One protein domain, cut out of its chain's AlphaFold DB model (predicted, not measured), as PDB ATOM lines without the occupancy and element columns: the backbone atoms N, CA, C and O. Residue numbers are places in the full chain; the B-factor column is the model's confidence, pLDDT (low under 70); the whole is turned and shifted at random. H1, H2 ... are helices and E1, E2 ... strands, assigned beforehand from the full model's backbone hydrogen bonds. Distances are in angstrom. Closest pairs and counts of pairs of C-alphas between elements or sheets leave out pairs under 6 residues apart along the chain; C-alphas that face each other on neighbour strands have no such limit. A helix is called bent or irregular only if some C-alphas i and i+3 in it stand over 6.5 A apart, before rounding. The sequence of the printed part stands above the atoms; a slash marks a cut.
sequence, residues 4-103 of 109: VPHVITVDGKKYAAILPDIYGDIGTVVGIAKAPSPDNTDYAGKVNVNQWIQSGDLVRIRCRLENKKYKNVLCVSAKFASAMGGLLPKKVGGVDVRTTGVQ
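AT A GLANCE: This is residues 4 to 103 of the 109 residues of an uncharacterized protein of Calothrix sp. NIES-2098 (UniProt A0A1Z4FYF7). Two small three-stranded sheets meet near the ends of E1 and E5, and H1 packs in the corner between E3, E5 and H3. H3 covers one face of the second, strongly twisted sheet, H2 packs near the beginning of E4, and a long loop, residues 35 to 48, runs past E2. The printed part has 100 residues, in the order E1 E2 H1 E3 H2 E4 E5 H3 E6; both sheets, E2 - E1 - E3 and E5 - E4 - E6, are antiparallel, and the class is mixed, helices and strands. It is compact, with a radius of gyration of the C-alphas of 13.0 A and spans of 38 by 30 by 20 A.

IN THESE COORDINATES: E1, residues 4 to 10, begins at C-alpha 4 (-42.411, -25.913, -30.718) and is 19.2 A long. E2, residues 13 to 20, is 21.3 A long and bends by 52 degrees at residue 17. H1 is residues 27 to 30, E3 32 to 34 and H2 49 to 55. E4, residues 58 to 65, spans 21.3 A, and E5, residues 70 to 76, 19.5 A. H3, residues 77 to 86, spans 14.1 A and is irregular: C-alphas 78 and 81 are 7.6 A apart. E6, residues 97 to 102, spans 14.1 A and ends at C-alpha 102 (-27.040, -8.935, -39.847).

HOW THE PARTS SIT: E1 and E2 form a hairpin, with N 6 and O 17 at 2.8 A; E1 and E3 have N 7 and O 33 at 2.8 A. The hairpin E4 and E5 has N 61 and O 73 at 2.8 A, and E4 and E6 have N 62 and O 101 at 2.8 A. E5, H3 and E6 make a split strand-helix-strand unit, two strands running the same way with E4 between them, its crossover right-handed. H3 is over E4, along the strands, at a height over the sheet of 8.3 A, in two layers, helix on sheet. H1 is on the same face and touches H3, the closest C-alphas being those of Val 29 and Ala 83, 5.3 A. H2 is on this sheet too, its closest C-alphas to E4 being those of Trp 52 and Leu 58, 5.5 A. Every O i to N i+4 pair is within hydrogen-bond range in H2, 3 of 6 in H3, and H1 is too short for one.

THE WHOLE: The C-alphas farthest apart, of Asp 42 and Lys 68, are 39.3 A apart. The printed part has no cut; the link E3 to H2 is long. Residue 103 has a pLDDT under 70.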
ATOM      1  N   VAL A   4     -42.765 -24.581 -31.216       86.81
ATOM      2  CA  VAL A   4     -42.411 -25.913 -30.718       86.81
ATOM      3  C   VAL A   4     -41.115 -25.846 -29.904       86.81
ATOM      4  O   VAL A   4     -40.353 -24.879 -30.045       86.81
ATOM      5  N   PRO A   5     -40.858 -26.827 -29.025       87.44
ATOM      6  CA  PRO A   5     -39.604 -26.901 -28.288       87.44
ATOM      7  C   PRO A   5     -38.419 -27.134 -29.235       87.44
ATOM      8  O   PRO A   5     -38.498 -27.916 -30.183       87.44
ATOM      9  N   HIS A   6     -37.325 -26.429 -28.977       89.94
ATOM     10  CA  HIS A   6     -36.067 -26.514 -29.704       89.94
ATOM     11  C   HIS A   6     -34.899 -26.647 -28.728       89.94
ATOM     12  O   HIS A   6     -34.925 -26.077 -27.633       89.94
ATOM     13  N   VAL A   7     -33.863 -27.354 -29.174       90.31
ATOM     14  CA  VAL A   7     -32.579 -27.510 -28.496       90.31
ATOM     15  C   VAL A   7     -31.587 -26.523 -29.087       90.31
ATOM     16  O   VAL A   7     -31.316 -26.539 -30.289       90.31
ATOM     17  N   ILE A   8     -31.032 -25.677 -28.232       89.94
ATOM     18  CA  ILE A   8     -29.936 -24.770 -28.558       89.94
ATOM     19  C   ILE A   8     -28.671 -25.349 -27.931       89.94
ATOM     20  O   ILE A   8     -28.642 -25.589 -26.724       89.94
ATOM     21  N   THR A   9     -27.637 -25.571 -28.739       87.75
ATOM     22  CA  THR A   9     -26.350 -26.089 -28.251       87.75
ATOM     23  C   THR A   9     -25.314 -24.975 -28.247       87.75
ATOM     24  O   THR A   9     -24.958 -24.470 -29.312       87.75
ATOM     25  N   VAL A  10     -24.814 -24.621 -27.064       84.50
ATOM     26  CA  VAL A  10     -23.752 -23.619 -26.864       84.50
ATOM     27  C   VAL A  10     -22.693 -24.229 -25.956       84.50
ATOM     28  O   VAL A  10     -23.030 -24.759 -24.898       84.50
ATOM     29  N   ASP A  11     -21.436 -24.223 -26.400       82.38
ATOM     30  CA  ASP A  11     -20.282 -24.758 -25.659       82.38
ATOM     31  C   ASP A  11     -20.496 -26.178 -25.103       82.38
ATOM     32  O   ASP A  11     -20.180 -26.490 -23.957       82.38
ATOM     33  N   GLY A  12     -21.117 -27.049 -25.908       80.56
ATOM     34  CA  GLY A  12     -21.415 -28.439 -25.537       80.56
ATOM     35  C   GLY A  12     -22.598 -28.619 -24.576       80.56
ATOM     36  O   GLY A  12     -23.062 -29.743 -24.397       80.56
ATOM     37  N   LYS A  13     -23.148 -27.537 -24.015       86.75
ATOM     38  CA  LYS A  13     -24.357 -27.561 -23.185       86.75
ATOM     39  C   LYS A  13     -25.603 -27.394 -24.047       86.75
ATOM     40  O   LYS A  13     -25.628 -26.610 -24.998       86.75
ATOM     41  N   LYS A  14     -26.652 -28.137 -23.698       89.19
ATOM     42  CA  LYS A  14     -27.951 -28.092 -24.371       89.19
ATOM     43  C   LYS A  14     -28.932 -27.281 -23.545       89.19
ATOM     44  O   LYS A  14     -29.035 -27.463 -22.334       89.19
ATOM     45  N   TYR A  15     -29.681 -26.418 -24.210       90.44
ATOM     46  CA  TYR A  15     -30.671 -25.559 -23.580       90.44
ATOM     47  C   TYR A  15     -31.990 -25.603 -24.342       90.44
ATOM     48  O   TYR A  15     -32.008 -25.759 -25.563       90.44
ATOM     49  N   ALA A  16     -33.098 -25.447 -23.621       90.44
ATOM     50  CA  ALA A  16     -34.435 -25.505 -24.198       90.44
ATOM     51  C   ALA A  16     -34.967 -24.103 -24.534       90.44
ATOM     52  O   ALA A  16     -34.894 -23.186 -23.712       90.44
ATOM     53  N   ALA A  17     -35.566 -23.943 -25.714       89.25
ATOM     54  CA  ALA A  17     -36.274 -22.726 -26.111       89.25
ATOM     55  C   ALA A  17     -37.542 -23.047 -26.910       89.25
ATOM     56  O   ALA A  17     -37.561 -23.958 -27.730       89.25
ATOM     57  N   ILE A  18     -38.607 -22.267 -26.714       89.31
ATOM     58  CA  ILE A  18     -39.832 -22.379 -27.517       89.31
ATOM     59  C   ILE A  18     -39.729 -21.401 -28.686       89.31
ATOM     60  O   ILE A  18     -39.818 -20.185 -28.503       89.31
ATOM     61  N   LEU A  19     -39.550 -21.930 -29.896       88.19
ATOM     62  CA  LEU A  19     -39.307 -21.149 -31.110       88.19
ATOM     63  C   LEU A  19     -40.277 -21.553 -32.234       88.19
ATOM     64  O   LEU A  19     -40.876 -22.628 -32.175       88.19
ATOM     65  N   PRO A  20     -40.479 -20.704 -33.260       86.06
ATOM     66  CA  PRO A  20     -41.265 -21.080 -34.435       86.06
ATOM     67  C   PRO A  20     -40.683 -22.321 -35.116       86.06
ATOM     68  O   PRO A  20     -39.465 -22.428 -35.221       86.06
ATOM     69  N   ASP A  21     -41.534 -23.208 -35.633       85.56
ATOM     70  CA  ASP A  21     -41.111 -24.429 -36.343       85.56
ATOM     71  C   ASP A  21     -40.558 -24.128 -37.756       85.56
ATOM     72  O   ASP A  21     -41.167 -24.440 -38.776       85.56
ATOM     73  N   ILE A  22     -39.454 -23.376 -37.827       85.62
ATOM     74  CA  ILE A  22     -38.709 -23.063 -39.062       85.62
ATOM     75  C   ILE A  22     -37.355 -23.769 -39.122       85.62
ATOM     76  O   ILE A  22     -36.669 -23.649 -40.132       85.62
ATOM     77  N   TYR A  23     -36.942 -24.438 -38.042       84.81
ATOM     78  CA  TYR A  23     -35.564 -24.896 -37.855       84.81
ATOM     79  C   TYR A  23     -35.309 -26.331 -38.332       84.81
ATOM     80  O   TYR A  23     -34.196 -26.819 -38.169       84.81
ATOM     81  N   GLY A  24     -36.289 -26.995 -38.955       78.75
ATOM     82  CA  GLY A  24     -36.111 -28.347 -39.501       78.75
ATOM     83  C   GLY A  24     -34.937 -28.442 -40.484       78.75
ATOM     84  O   GLY A  24     -34.009 -29.211 -40.260       78.75
ATOM     85  N   ASP A  25     -34.920 -27.584 -41.510       78.38
ATOM     86  CA  ASP A  25     -33.920 -27.653 -42.593       78.38
ATOM     87  C   ASP A  25     -32.631 -26.863 -42.315       78.38
ATOM     88  O   ASP A  25     -31.595 -27.083 -42.951       78.38
ATOM     89  N   ILE A  26     -32.708 -25.908 -41.385       85.81
ATOM     90  CA  ILE A  26     -31.638 -24.944 -41.083       85.81
ATOM     91  C   ILE A  26     -30.982 -25.192 -39.726       85.81
ATOM     92  O   ILE A  26     -30.002 -24.531 -39.391       85.81
ATOM     93  N   GLY A  27     -31.505 -26.116 -38.920       84.94
ATOM     94  CA  GLY A  27     -31.157 -26.191 -37.510       84.94
ATOM     95  C   GLY A  27     -29.697 -26.526 -37.231       84.94
ATOM     96  O   GLY A  27     -29.060 -25.916 -36.371       84.94
ATOM     97  N   THR A  28     -29.117 -27.423 -38.026       84.44
ATOM     98  CA  THR A  28     -27.690 -27.770 -37.951       84.44
ATOM     99  C   THR A  28     -26.790 -26.598 -38.333       84.44
ATOM    100  O   THR A  28     -25.743 -26.405 -37.707       84.44
ATOM    101  N   VAL A  29     -27.227 -25.789 -39.303       87.38
ATOM    102  CA  VAL A  29     -26.524 -24.605 -39.806       87.38
ATOM    103  C   VAL A  29     -26.471 -23.515 -38.737       87.38
ATOM    104  O   VAL A  29     -25.416 -22.932 -38.514       87.38
ATOM    105  N   VAL A  30     -27.581 -23.272 -38.034       89.50
ATOM    106  CA  VAL A  30     -27.680 -22.173 -37.057       89.50
ATOM    107  C   VAL A  30     -27.418 -22.588 -35.607       89.50
ATOM    108  O   VAL A  30     -27.284 -21.720 -34.747       89.50
ATOM    109  N   GLY A  31     -27.325 -23.890 -35.324       87.06
ATOM    110  CA  GLY A  31     -27.098 -24.422 -33.971       87.06
ATOM    111  C   GLY A  31     -28.364 -24.565 -33.127       87.06
ATOM    112  O   GLY A  31     -28.274 -24.608 -31.904       87.06
ATOM    113  N   ILE A  32     -29.529 -24.628 -33.774       90.19
ATOM    114  CA  ILE A  32     -30.841 -24.722 -33.129       90.19
ATOM    115  C   ILE A  32     -31.611 -25.861 -33.784       90.19
ATOM    116  O   ILE A  32     -32.069 -25.713 -34.908       90.19
ATOM    117  N   ALA A  33     -31.777 -26.986 -33.106       88.44
ATOM    118  CA  ALA A  33     -32.531 -28.123 -33.626       88.44
ATOM    119  C   ALA A  33     -33.929 -28.178 -33.006       88.44
ATOM    120  O   ALA A  33     -34.140 -27.702 -31.894       88.44
ATOM    121  N   LYS A  34     -34.895 -28.779 -33.701       88.06
ATOM    122  CA  LYS A  34     -36.176 -29.142 -33.084       88.06
ATOM    123  C   LYS A  34     -35.927 -30.192 -31.997       88.06
ATOM    124  O   LYS A  34     -35.086 -31.070 -32.189       88.06
ATOM    125  N   ALA A  35     -36.620 -30.090 -30.865       86.06
ATOM    126  CA  ALA A  35     -36.503 -31.098 -29.815       86.06
ATOM    127  C   ALA A  35     -37.000 -32.465 -30.324       86.06
ATOM    128  O   ALA A  35     -38.010 -32.510 -31.039       86.06
ATOM    129  N   PRO A  36     -36.296 -33.566 -30.006       82.81
ATOM    130  CA  PRO A  36     -36.747 -34.906 -30.359       82.81
ATOM    131  C   PRO A  36     -38.053 -35.248 -29.628       82.81
ATOM    132  O   PRO A  36     -38.367 -34.677 -28.590       82.81
ATOM    133  N   SER A  37     -38.830 -36.178 -30.182       80.94
ATOM    134  CA  SER A  37     -40.055 -36.691 -29.561       80.94
ATOM    135  C   SER A  37     -40.029 -38.220 -29.632       80.94
ATOM    136  O   SER A  37     -40.171 -38.746 -30.739       80.94
ATOM    137  N   PRO A  38     -39.853 -38.945 -28.510       80.06
ATOM    138  CA  PRO A  38     -39.773 -38.460 -27.124       80.06
ATOM    139  C   PRO A  38     -38.482 -37.678 -26.815       80.06
ATOM    140  O   PRO A  38     -37.429 -37.950 -27.392       80.06
ATOM    141  N   ASP A  39     -38.575 -36.697 -25.911       79.25
ATOM    142  CA  ASP A  39     -37.443 -35.845 -25.532       79.25
ATOM    143  C   ASP A  39     -36.723 -36.395 -24.296       79.25
ATOM    144  O   ASP A  39     -37.208 -36.262 -23.176       79.25
ATOM    145  N   ASN A  40     -35.549 -36.992 -24.510       82.62
ATOM    146  CA  ASN A  40     -34.655 -37.474 -23.449       82.62
ATOM    147  C   ASN A  40     -33.423 -36.565 -23.286       82.62
ATOM    148  O   ASN A  40     -32.365 -37.005 -22.837       82.62
ATOM    149  N   THR A  41     -33.511 -35.313 -23.740       84.81
ATOM    150  CA  THR A  41     -32.382 -34.386 -23.706       84.81
ATOM    151  C   THR A  41     -32.156 -33.867 -22.288       84.81
ATOM    152  O   THR A  41     -33.049 -33.266 -21.697       84.81
ATOM    153  N   ASP A  42     -30.940 -34.037 -21.768       86.62
ATOM    154  CA  ASP A  42     -30.522 -33.372 -20.534       86.62
ATOM    155  C   ASP A  42     -30.240 -31.887 -20.815       86.62
ATOM    156  O   ASP A  42     -29.323 -31.537 -21.571       86.62
ATOM    157  N   TYR A  43     -31.088 -31.013 -20.274       88.88
ATOM    158  CA  TYR A  43     -31.009 -29.573 -20.485       88.88
ATOM    159  C   TYR A  43     -30.346 -28.894 -19.292       88.88
ATOM    160  O   TYR A  43     -30.848 -28.948 -18.175       88.88
ATOM    161  N   ALA A  44     -29.303 -28.109 -19.560       87.00
ATOM    162  CA  ALA A  44     -28.675 -27.249 -18.558       87.00
ATOM    163  C   ALA A  44     -29.604 -26.110 -18.085       87.00
ATOM    164  O   ALA A  44     -29.349 -25.478 -17.062       87.00
ATOM    165  N   GLY A  45     -30.674 -25.821 -18.836       88.75
ATOM    166  CA  GLY A  45     -31.689 -24.839 -18.470       88.75
ATOM    167  C   GLY A  45     -32.550 -24.378 -19.646       88.75
ATOM    168  O   GLY A  45     -32.452 -24.881 -20.769       88.75
ATOM    169  N   LYS A  46     -33.404 -23.381 -19.382       87.50
ATOM    170  CA  LYS A  46     -34.223 -22.700 -20.397       87.50
ATOM    171  C   LYS A  46     -33.536 -21.420 -20.864       87.50
ATOM    172  O   LYS A  46     -33.068 -20.634 -20.044       87.50
ATOM    173  N   VAL A  47     -33.528 -21.180 -22.172       86.75
ATOM    174  CA  VAL A  47     -32.946 -19.965 -22.756       86.75
ATOM    175  C   VAL A  47     -33.944 -18.818 -22.715       86.75
ATOM    176  O   VAL A  47     -35.016 -18.882 -23.322       86.75
ATOM    177  N   ASN A  48     -33.544 -17.712 -22.090       88.44
ATOM    178  CA  ASN A  48     -34.161 -16.422 -22.356       88.44
ATOM    179  C   ASN A  48     -33.505 -15.801 -23.595       88.44
ATOM    180  O   ASN A  48     -32.422 -15.221 -23.526       88.44
ATOM    181  N   VAL A  49     -34.188 -15.913 -24.736       86.12
ATOM    182  CA  VAL A  49     -33.678 -15.472 -26.044       86.12
ATOM    183  C   VAL A  49     -33.216 -14.013 -26.027       86.12
ATOM    184  O   VAL A  49     -32.197 -13.697 -26.627       86.12
ATOM    185  N   ASN A  50     -33.937 -13.114 -25.351       86.94
ATOM    186  CA  ASN A  50     -33.572 -11.694 -25.341       86.94
ATOM    187  C   ASN A  50     -32.283 -11.443 -24.555       86.94
ATOM    188  O   ASN A  50     -31.429 -10.699 -25.027       86.94
ATOM    189  N   GLN A  51     -32.133 -12.092 -23.401       87.75
ATOM    190  CA  GLN A  51     -30.926 -11.986 -22.585       87.75
ATOM    191  C   GLN A  51     -29.707 -12.543 -23.329       87.75
ATOM    192  O   GLN A  51     -28.654 -11.922 -23.329       87.75
ATOM    193  N   TRP A  52     -29.877 -13.659 -24.034       89.88
ATOM    194  CA  TRP A  52     -28.793 -14.312 -24.772       89.88
ATOM    195  C   TRP A  52     -28.380 -13.565 -26.041       89.88
ATOM    196  O   TRP A  52     -27.240 -13.640 -26.486       89.88
ATOM    197  N   ILE A  53     -29.304 -12.804 -26.631       88.25
ATOM    198  CA  ILE A  53     -28.952 -11.859 -27.694       88.25
ATOM    199  C   ILE A  53     -28.141 -10.689 -27.130       88.25
ATOM    200  O   ILE A  53     -27.236 -10.199 -27.799       88.25
ATOM    201  N   GLN A  54     -28.458 -10.229 -25.916       86.12
ATOM    202  CA  GLN A  54     -27.733  -9.135 -25.265       86.12
ATOM    203  C   GLN A  54     -26.335  -9.551 -24.794       86.12
ATOM    204  O   GLN A  54     -25.414  -8.749 -24.917       86.12
ATOM    205  N   SER A  55     -26.164 -10.781 -24.300       86.50
ATOM    206  CA  SER A  55     -24.849 -11.334 -23.937       86.50
ATOM    207  C   SER A  55     -23.985 -11.685 -25.150       86.50
ATOM    208  O   SER A  55     -22.774 -11.814 -25.012       86.50
ATOM    209  N   GLY A  56     -24.585 -11.804 -26.339       84.75
ATOM    210  CA  GLY A  56     -23.882 -12.140 -27.579       84.75
ATOM    211  C   GLY A  56     -23.794 -13.641 -27.870       84.75
ATOM    212  O   GLY A  56     -23.167 -14.024 -28.854       84.75
ATOM    213  N   ASP A  57     -24.454 -14.488 -27.078       88.12
ATOM    214  CA  ASP A  57     -24.517 -15.940 -27.296       88.12
ATOM    215  C   ASP A  57     -25.422 -16.308 -28.482       88.12
ATOM    216  O   ASP A  57     -25.197 -17.294 -29.191       88.12
ATOM    217  N   LEU A  58     -26.450 -15.490 -28.732       90.19
ATOM    218  CA  LEU A  58     -27.350 -15.617 -29.875       90.19
ATOM    219  C   LEU A  58     -27.302 -14.377 -30.765       90.19
ATOM    220  O   LEU A  58     -27.321 -13.239 -30.312       90.19
ATOM    221  N   VAL A  59     -27.357 -14.600 -32.072       90.56
ATOM    222  CA  VAL A  59     -27.397 -13.556 -33.093       90.56
ATOM    223  C   VAL A  59     -28.659 -13.720 -33.932       90.56
ATOM    224  O   VAL A  59     -29.090 -14.830 -34.248       90.56
ATOM    225  N   ARG A  60     -29.273 -12.595 -34.313       90.69
ATOM    226  CA  ARG A  60     -30.363 -12.578 -35.293       90.69
ATOM    227  C   ARG A  60     -29.794 -12.390 -36.691       90.69
ATOM    228  O   ARG A  60     -29.281 -11.321 -37.018       90.69
ATOM    229  N   ILE A  61     -29.951 -13.410 -37.524       90.81
ATOM    230  CA  ILE A  61     -29.672 -13.337 -38.954       90.81
ATOM    231  C   ILE A  61     -30.960 -12.926 -39.660       90.81
ATOM    232  O   ILE A  61     -32.008 -13.554 -39.511       90.81
ATOM    233  N   ARG A  62     -30.885 -11.847 -40.430       90.88
ATOM    234  CA  ARG A  62     -31.958 -11.386 -41.302       90.88
ATOM    235  C   ARG A  62     -31.820 -12.090 -42.646       90.88
ATOM    236  O   ARG A  62     -30.868 -11.846 -43.383       90.88
ATOM    237  N   CYS A  63     -32.796 -12.918 -42.983       90.50
ATOM    238  CA  CYS A  63     -32.883 -13.585 -44.274       90.50
ATOM    239  C   CYS A  63     -33.884 -12.843 -45.161       90.50
ATOM    240  O   CYS A  63     -35.045 -12.659 -44.779       90.50
ATOM    241  N   ARG A  64     -33.453 -12.413 -46.349       91.69
ATOM    242  CA  ARG A  64     -34.353 -11.995 -47.425       91.69
ATOM    243  C   ARG A  64     -34.755 -13.237 -48.200       91.69
ATOM    244  O   ARG A  64     -33.896 -13.954 -48.700       91.69
ATOM    245  N   LEU A  65     -36.050 -13.473 -48.297       91.81
ATOM    246  CA  LEU A  65     -36.621 -14.618 -48.992       91.81
ATOM    247  C   LEU A  65     -36.891 -14.264 -50.461       91.81
ATOM    248  O   LEU A  65     -37.001 -13.083 -50.814       91.81
ATOM    249  N   GLU A  66     -37.040 -15.271 -51.320       90.81
ATOM    250  CA  GLU A  66     -37.352 -15.055 -52.742       90.81
ATOM    251  C   GLU A  66     -38.649 -14.275 -52.971       90.81
ATOM    252  O   GLU A  66     -38.713 -13.404 -53.840       90.81
ATOM    253  N   ASN A  67     -39.644 -14.461 -52.100       91.81
ATOM    254  CA  ASN A  67     -40.894 -13.694 -52.105       91.81
ATOM    255  C   ASN A  67     -40.735 -12.221 -51.660       91.81
ATOM    256  O   ASN A  67     -41.723 -11.558 -51.344       91.81
ATOM    257  N   LYS A  68     -39.498 -11.714 -51.593       88.56
ATOM    258  CA  LYS A  68     -39.103 -10.358 -51.179       88.56
ATOM    259  C   LYS A  68     -39.417 -10.016 -49.716       88.56
ATOM    260  O   LYS A  68     -39.141  -8.890 -49.301       88.56
ATOM    261  N   LYS A  69     -39.935 -10.955 -48.917       89.69
ATOM    262  CA  LYS A  69     -40.156 -10.760 -47.479       89.69
ATOM    263  C   LYS A  69     -38.864 -10.990 -46.701       89.69
ATOM    264  O   LYS A  69     -37.953 -11.680 -47.152       89.69
ATOM    265  N   TYR A  70     -38.806 -10.416 -45.506       89.25
ATOM    266  CA  TYR A  70     -37.718 -10.648 -44.564       89.25
ATOM    267  C   TYR A  70     -38.179 -11.560 -43.436       89.25
ATOM    268  O   TYR A  70     -39.319 -11.466 -42.979       89.25
ATOM    269  N   LYS A  71     -37.274 -12.409 -42.956       89.38
ATOM    270  CA  LYS A  71     -37.492 -13.229 -41.768       89.38
ATOM    271  C   LYS A  71     -36.235 -13.245 -40.916       89.38
ATOM    272  O   LYS A  71     -35.129 -13.327 -41.441       89.38
ATOM    273  N   ASN A  72     -36.419 -13.151 -39.605       90.06
ATOM    274  CA  ASN A  72     -35.318 -13.224 -38.655       90.06
ATOM    275  C   ASN A  72     -35.168 -14.666 -38.175       90.06
ATOM    276  O   ASN A  72     -36.142 -15.279 -37.734       90.06
ATOM    277  N   VAL A  73     -33.948 -15.180 -38.259       90.81
ATOM    278  CA  VAL A  73     -33.545 -16.508 -37.805       90.81
ATOM    279  C   VAL A  73     -32.590 -16.328 -36.632       90.81
ATOM    280  O   VAL A  73     -31.690 -15.490 -36.690       90.81
ATOM    281  N   LEU A  74     -32.803 -17.078 -35.551       91.81
ATOM    282  CA  LEU A  74     -31.850 -17.116 -34.444       91.81
ATOM    283  C   LEU A  74     -30.705 -18.058 -34.796       91.81
ATOM    284  O   LEU A  74     -30.920 -19.121 -35.375       91.81
ATOM    285  N   CYS A  75     -29.497 -17.664 -34.429       92.00
ATOM    286  CA  CYS A  75     -28.293 -18.443 -34.635       92.00
ATOM    287  C   CYS A  75     -27.407 -18.342 -33.400       92.00
ATOM    288  O   CYS A  75     -27.295 -17.274 -32.808       92.00
ATOM    289  N   VAL A  76     -26.784 -19.452 -33.020       92.25
ATOM    290  CA  VAL A  76     -25.713 -19.459 -32.022       92.25
ATOM    291  C   VAL A  76     -24.520 -18.693 -32.585       92.25
ATOM    292  O   VAL A  76     -24.108 -18.947 -33.718       92.25
ATOM    293  N   SER A  77     -23.959 -17.770 -31.810       88.88
ATOM    294  CA  SER A  77     -22.862 -16.895 -32.246       88.88
ATOM    295  C   SER A  77     -21.663 -17.671 -32.795       88.88
ATOM    296  O   SER A  77     -21.147 -17.325 -33.857       88.88
ATOM    297  N   ALA A  78     -21.306 -18.796 -32.173       88.88
ATOM    298  CA  ALA A  78     -20.244 -19.691 -32.640       88.88
ATOM    299  C   ALA A  78     -20.474 -20.250 -34.061       88.88
ATOM    300  O   ALA A  78     -19.520 -20.567 -34.767       88.88
ATOM    301  N   LYS A  79     -21.732 -20.358 -34.511       88.88
ATOM    302  CA  LYS A  79     -22.091 -20.823 -35.861       88.88
ATOM    303  C   LYS A  79     -22.386 -19.695 -36.840       88.88
ATOM    304  O   LYS A  79     -22.695 -19.968 -37.996       88.88
ATOM    305  N   PHE A  80     -22.267 -18.440 -36.417       88.38
ATOM    306  CA  PHE A  80     -22.667 -17.287 -37.213       88.38
ATOM    307  C   PHE A  80     -21.988 -17.245 -38.594       88.38
ATOM    308  O   PHE A  80     -22.671 -17.106 -39.609       88.38
ATOM    309  N   ALA A  81     -20.664 -17.432 -38.652       86.44
ATOM    310  CA  ALA A  81     -19.911 -17.404 -39.910       86.44
ATOM    311  C   ALA A  81     -20.387 -18.486 -40.896       86.44
ATOM    312  O   ALA A  81     -20.667 -18.197 -42.060       86.44
ATOM    313  N   SER A  82     -20.560 -19.719 -40.413       87.69
ATOM    314  CA  SER A  82     -21.073 -20.832 -41.217       87.69
ATOM    315  C   SER A  82     -22.537 -20.631 -41.611       87.69
ATOM    316  O   SER A  82     -22.931 -20.987 -42.720       87.69
ATOM    317  N   ALA A  83     -23.346 -20.030 -40.738       88.75
ATOM    318  CA  ALA A  83     -24.759 -19.793 -40.986       88.75
ATOM    319  C   ALA A  83     -25.010 -18.743 -42.068       88.75
ATOM    320  O   ALA A  83     -25.931 -18.902 -42.865       88.75
ATOM    321  N   MET A  84     -24.174 -17.707 -42.150       87.88
ATOM    322  CA  MET A  84     -24.297 -16.670 -43.176       87.88
ATOM    323  C   MET A  84     -24.251 -17.244 -44.600       87.88
ATOM    324  O   MET A  84     -25.086 -16.870 -45.421       87.88
ATOM    325  N   GLY A  85     -23.342 -18.184 -44.880       87.50
ATOM    326  CA  GLY A  85     -23.285 -18.881 -46.172       87.50
ATOM    327  C   GLY A  85     -24.236 -20.078 -46.259       87.50
ATOM    328  O   GLY A  85     -24.923 -20.262 -47.261       87.50
ATOM    329  N   GLY A  86     -24.325 -20.871 -45.189       88.06
ATOM    330  CA  GLY A  86     -25.088 -22.119 -45.160       88.06
ATOM    331  C   GLY A  86     -26.606 -21.947 -45.225       88.06
ATOM    332  O   GLY A  86     -27.309 -22.906 -45.536       88.06
ATOM    333  N   LEU A  87     -27.124 -20.745 -44.950       88.19
ATOM    334  CA  LEU A  87     -28.550 -20.433 -45.067       88.19
ATOM    335  C   LEU A  87     -28.994 -20.115 -46.499       88.19
ATOM    336  O   LEU A  87     -30.177 -20.266 -46.775       88.19
ATOM    337  N   LEU A  88     -28.093 -19.698 -47.399       88.81
ATOM    338  CA  LEU A  88     -28.438 -19.341 -48.784       88.81
ATOM    339  C   LEU A  88     -29.081 -20.499 -49.573       88.81
ATOM    340  O   LEU A  88     -30.125 -20.281 -50.173       88.81
ATOM    341  N   PRO A  89     -28.556 -21.741 -49.547       89.38
ATOM    342  CA  PRO A  89     -29.172 -22.857 -50.271       89.38
ATOM    343  C   PRO A  89     -30.350 -23.502 -49.515       89.38
ATOM    344  O   PRO A  89     -30.719 -24.639 -49.807       89.38
ATOM    345  N   LYS A  90     -30.898 -22.852 -48.480       88.94
ATOM    346  CA  LYS A  90     -31.909 -23.439 -47.588       88.94
ATOM    347  C   LYS A  90     -33.231 -22.685 -47.644       88.94
ATOM    348  O   LYS A  90     -33.308 -21.522 -48.035       88.94
ATOM    349  N   LYS A  91     -34.277 -23.357 -47.160       88.00
ATOM    350  CA  LYS A  91     -35.614 -22.788 -46.993       88.00
ATOM    351  C   LYS A  91     -35.824 -22.339 -45.559       88.00
ATOM    352  O   LYS A  91     -35.598 -23.092 -44.616       88.00
ATOM    353  N   VAL A  92     -36.315 -21.117 -45.381       86.38
ATOM    354  CA  VAL A  92     -36.681 -20.583 -44.065       86.38
ATOM    355  C   VAL A  92     -38.192 -20.402 -44.016       86.38
ATOM    356  O   VAL A  92     -38.757 -19.438 -44.534       86.38
ATOM    357  N   GLY A  93     -38.870 -21.337 -43.347       82.94
ATOM    358  CA  GLY A  93     -40.333 -21.382 -43.310       82.94
ATOM    359  C   GLY A  93     -40.955 -21.631 -44.683       82.94
ATOM    360  O   GLY A  93     -41.904 -20.937 -45.040       82.94
ATOM    361  N   GLY A  94     -40.385 -22.575 -45.436       85.12
ATOM    362  CA  GLY A  94     -40.908 -23.044 -46.722       85.12
ATOM    363  C   GLY A  94     -40.521 -22.212 -47.947       85.12
ATOM    364  O   GLY A  94     -40.911 -22.574 -49.049       85.12
ATOM    365  N   VAL A  95     -39.756 -21.128 -47.780       88.06
ATOM    366  CA  VAL A  95     -39.334 -20.248 -48.884       88.06
ATOM    367  C   VAL A  95     -37.816 -20.161 -48.930       88.06
ATOM    368  O   VAL A  95     -37.185 -20.012 -47.881       88.06
ATOM    369  N   ASP A  96     -37.254 -20.230 -50.132       89.94
ATOM    370  CA  ASP A  96     -35.817 -20.148 -50.376       89.94
ATOM    371  C   ASP A  96     -35.232 -18.798 -49.937       89.94
ATOM    372  O   ASP A  96     -35.855 -17.729 -50.052       89.94
ATOM    373  N   VAL A  97     -34.027 -18.860 -49.373       90.94
ATOM    374  CA  VAL A  97     -33.276 -17.688 -48.933       90.94
ATOM    375  C   VAL A  97     -32.517 -17.108 -50.115       90.94
ATOM    376  O   VAL A  97     -31.682 -17.756 -50.728       90.94
ATOM    377  N   ARG A  98     -32.754 -15.830 -50.391       91.00
ATOM    378  CA  ARG A  98     -32.045 -15.089 -51.434       91.00
ATOM    379  C   ARG A  98     -30.778 -14.426 -50.912       91.00
ATOM    380  O   ARG A  98     -29.752 -14.446 -51.578       91.00
ATOM    381  N   THR A  99     -30.859 -13.780 -49.749       89.06
ATOM    382  CA  THR A  99     -29.697 -13.158 -49.100       89.06
ATOM    383  C   THR A  99     -29.774 -13.283 -47.587       89.06
ATOM    384  O   THR A  99     -30.860 -13.310 -47.000       89.06
ATOM    385  N   THR A 100     -28.612 -13.312 -46.945       90.56
ATOM    386  CA  THR A 100     -28.445 -13.268 -45.491       90.56
ATOM    387  C   THR A 100     -27.715 -11.993 -45.089       90.56
ATOM    388  O   THR A 100     -26.902 -11.445 -45.832       90.56
ATOM    389  N   GLY A 101     -28.035 -11.476 -43.910       86.25
ATOM    390  CA  GLY A 101     -27.443 -10.255 -43.381       86.25
ATOM    391  C   GLY A 101     -27.606 -10.175 -41.874       86.25
ATOM    392  O   GLY A 101     -28.490 -10.805 -41.298       86.25
ATOM    393  N   VAL A 102     -26.789  -9.353 -41.229       81.19
ATOM    394  CA  VAL A 102     -27.040  -8.935 -39.847       81.19
ATOM    395  C   VAL A 102     -27.818  -7.636 -39.895       81.19
ATOM    396  O   VAL A 102     -27.535  -6.767 -40.722       81.19
ATOM    397  N   GLN A 103     -28.799  -7.486 -39.012       68.44
ATOM    398  CA  GLN A 103     -29.464  -6.204 -38.848       68.44
ATOM    399  C   GLN A 103     -28.451  -5.196 -38.287       68.44
ATOM    400  O   GLN A 103     -28.147  -5.206 -37.096       68.44
TER     401      GLN A 103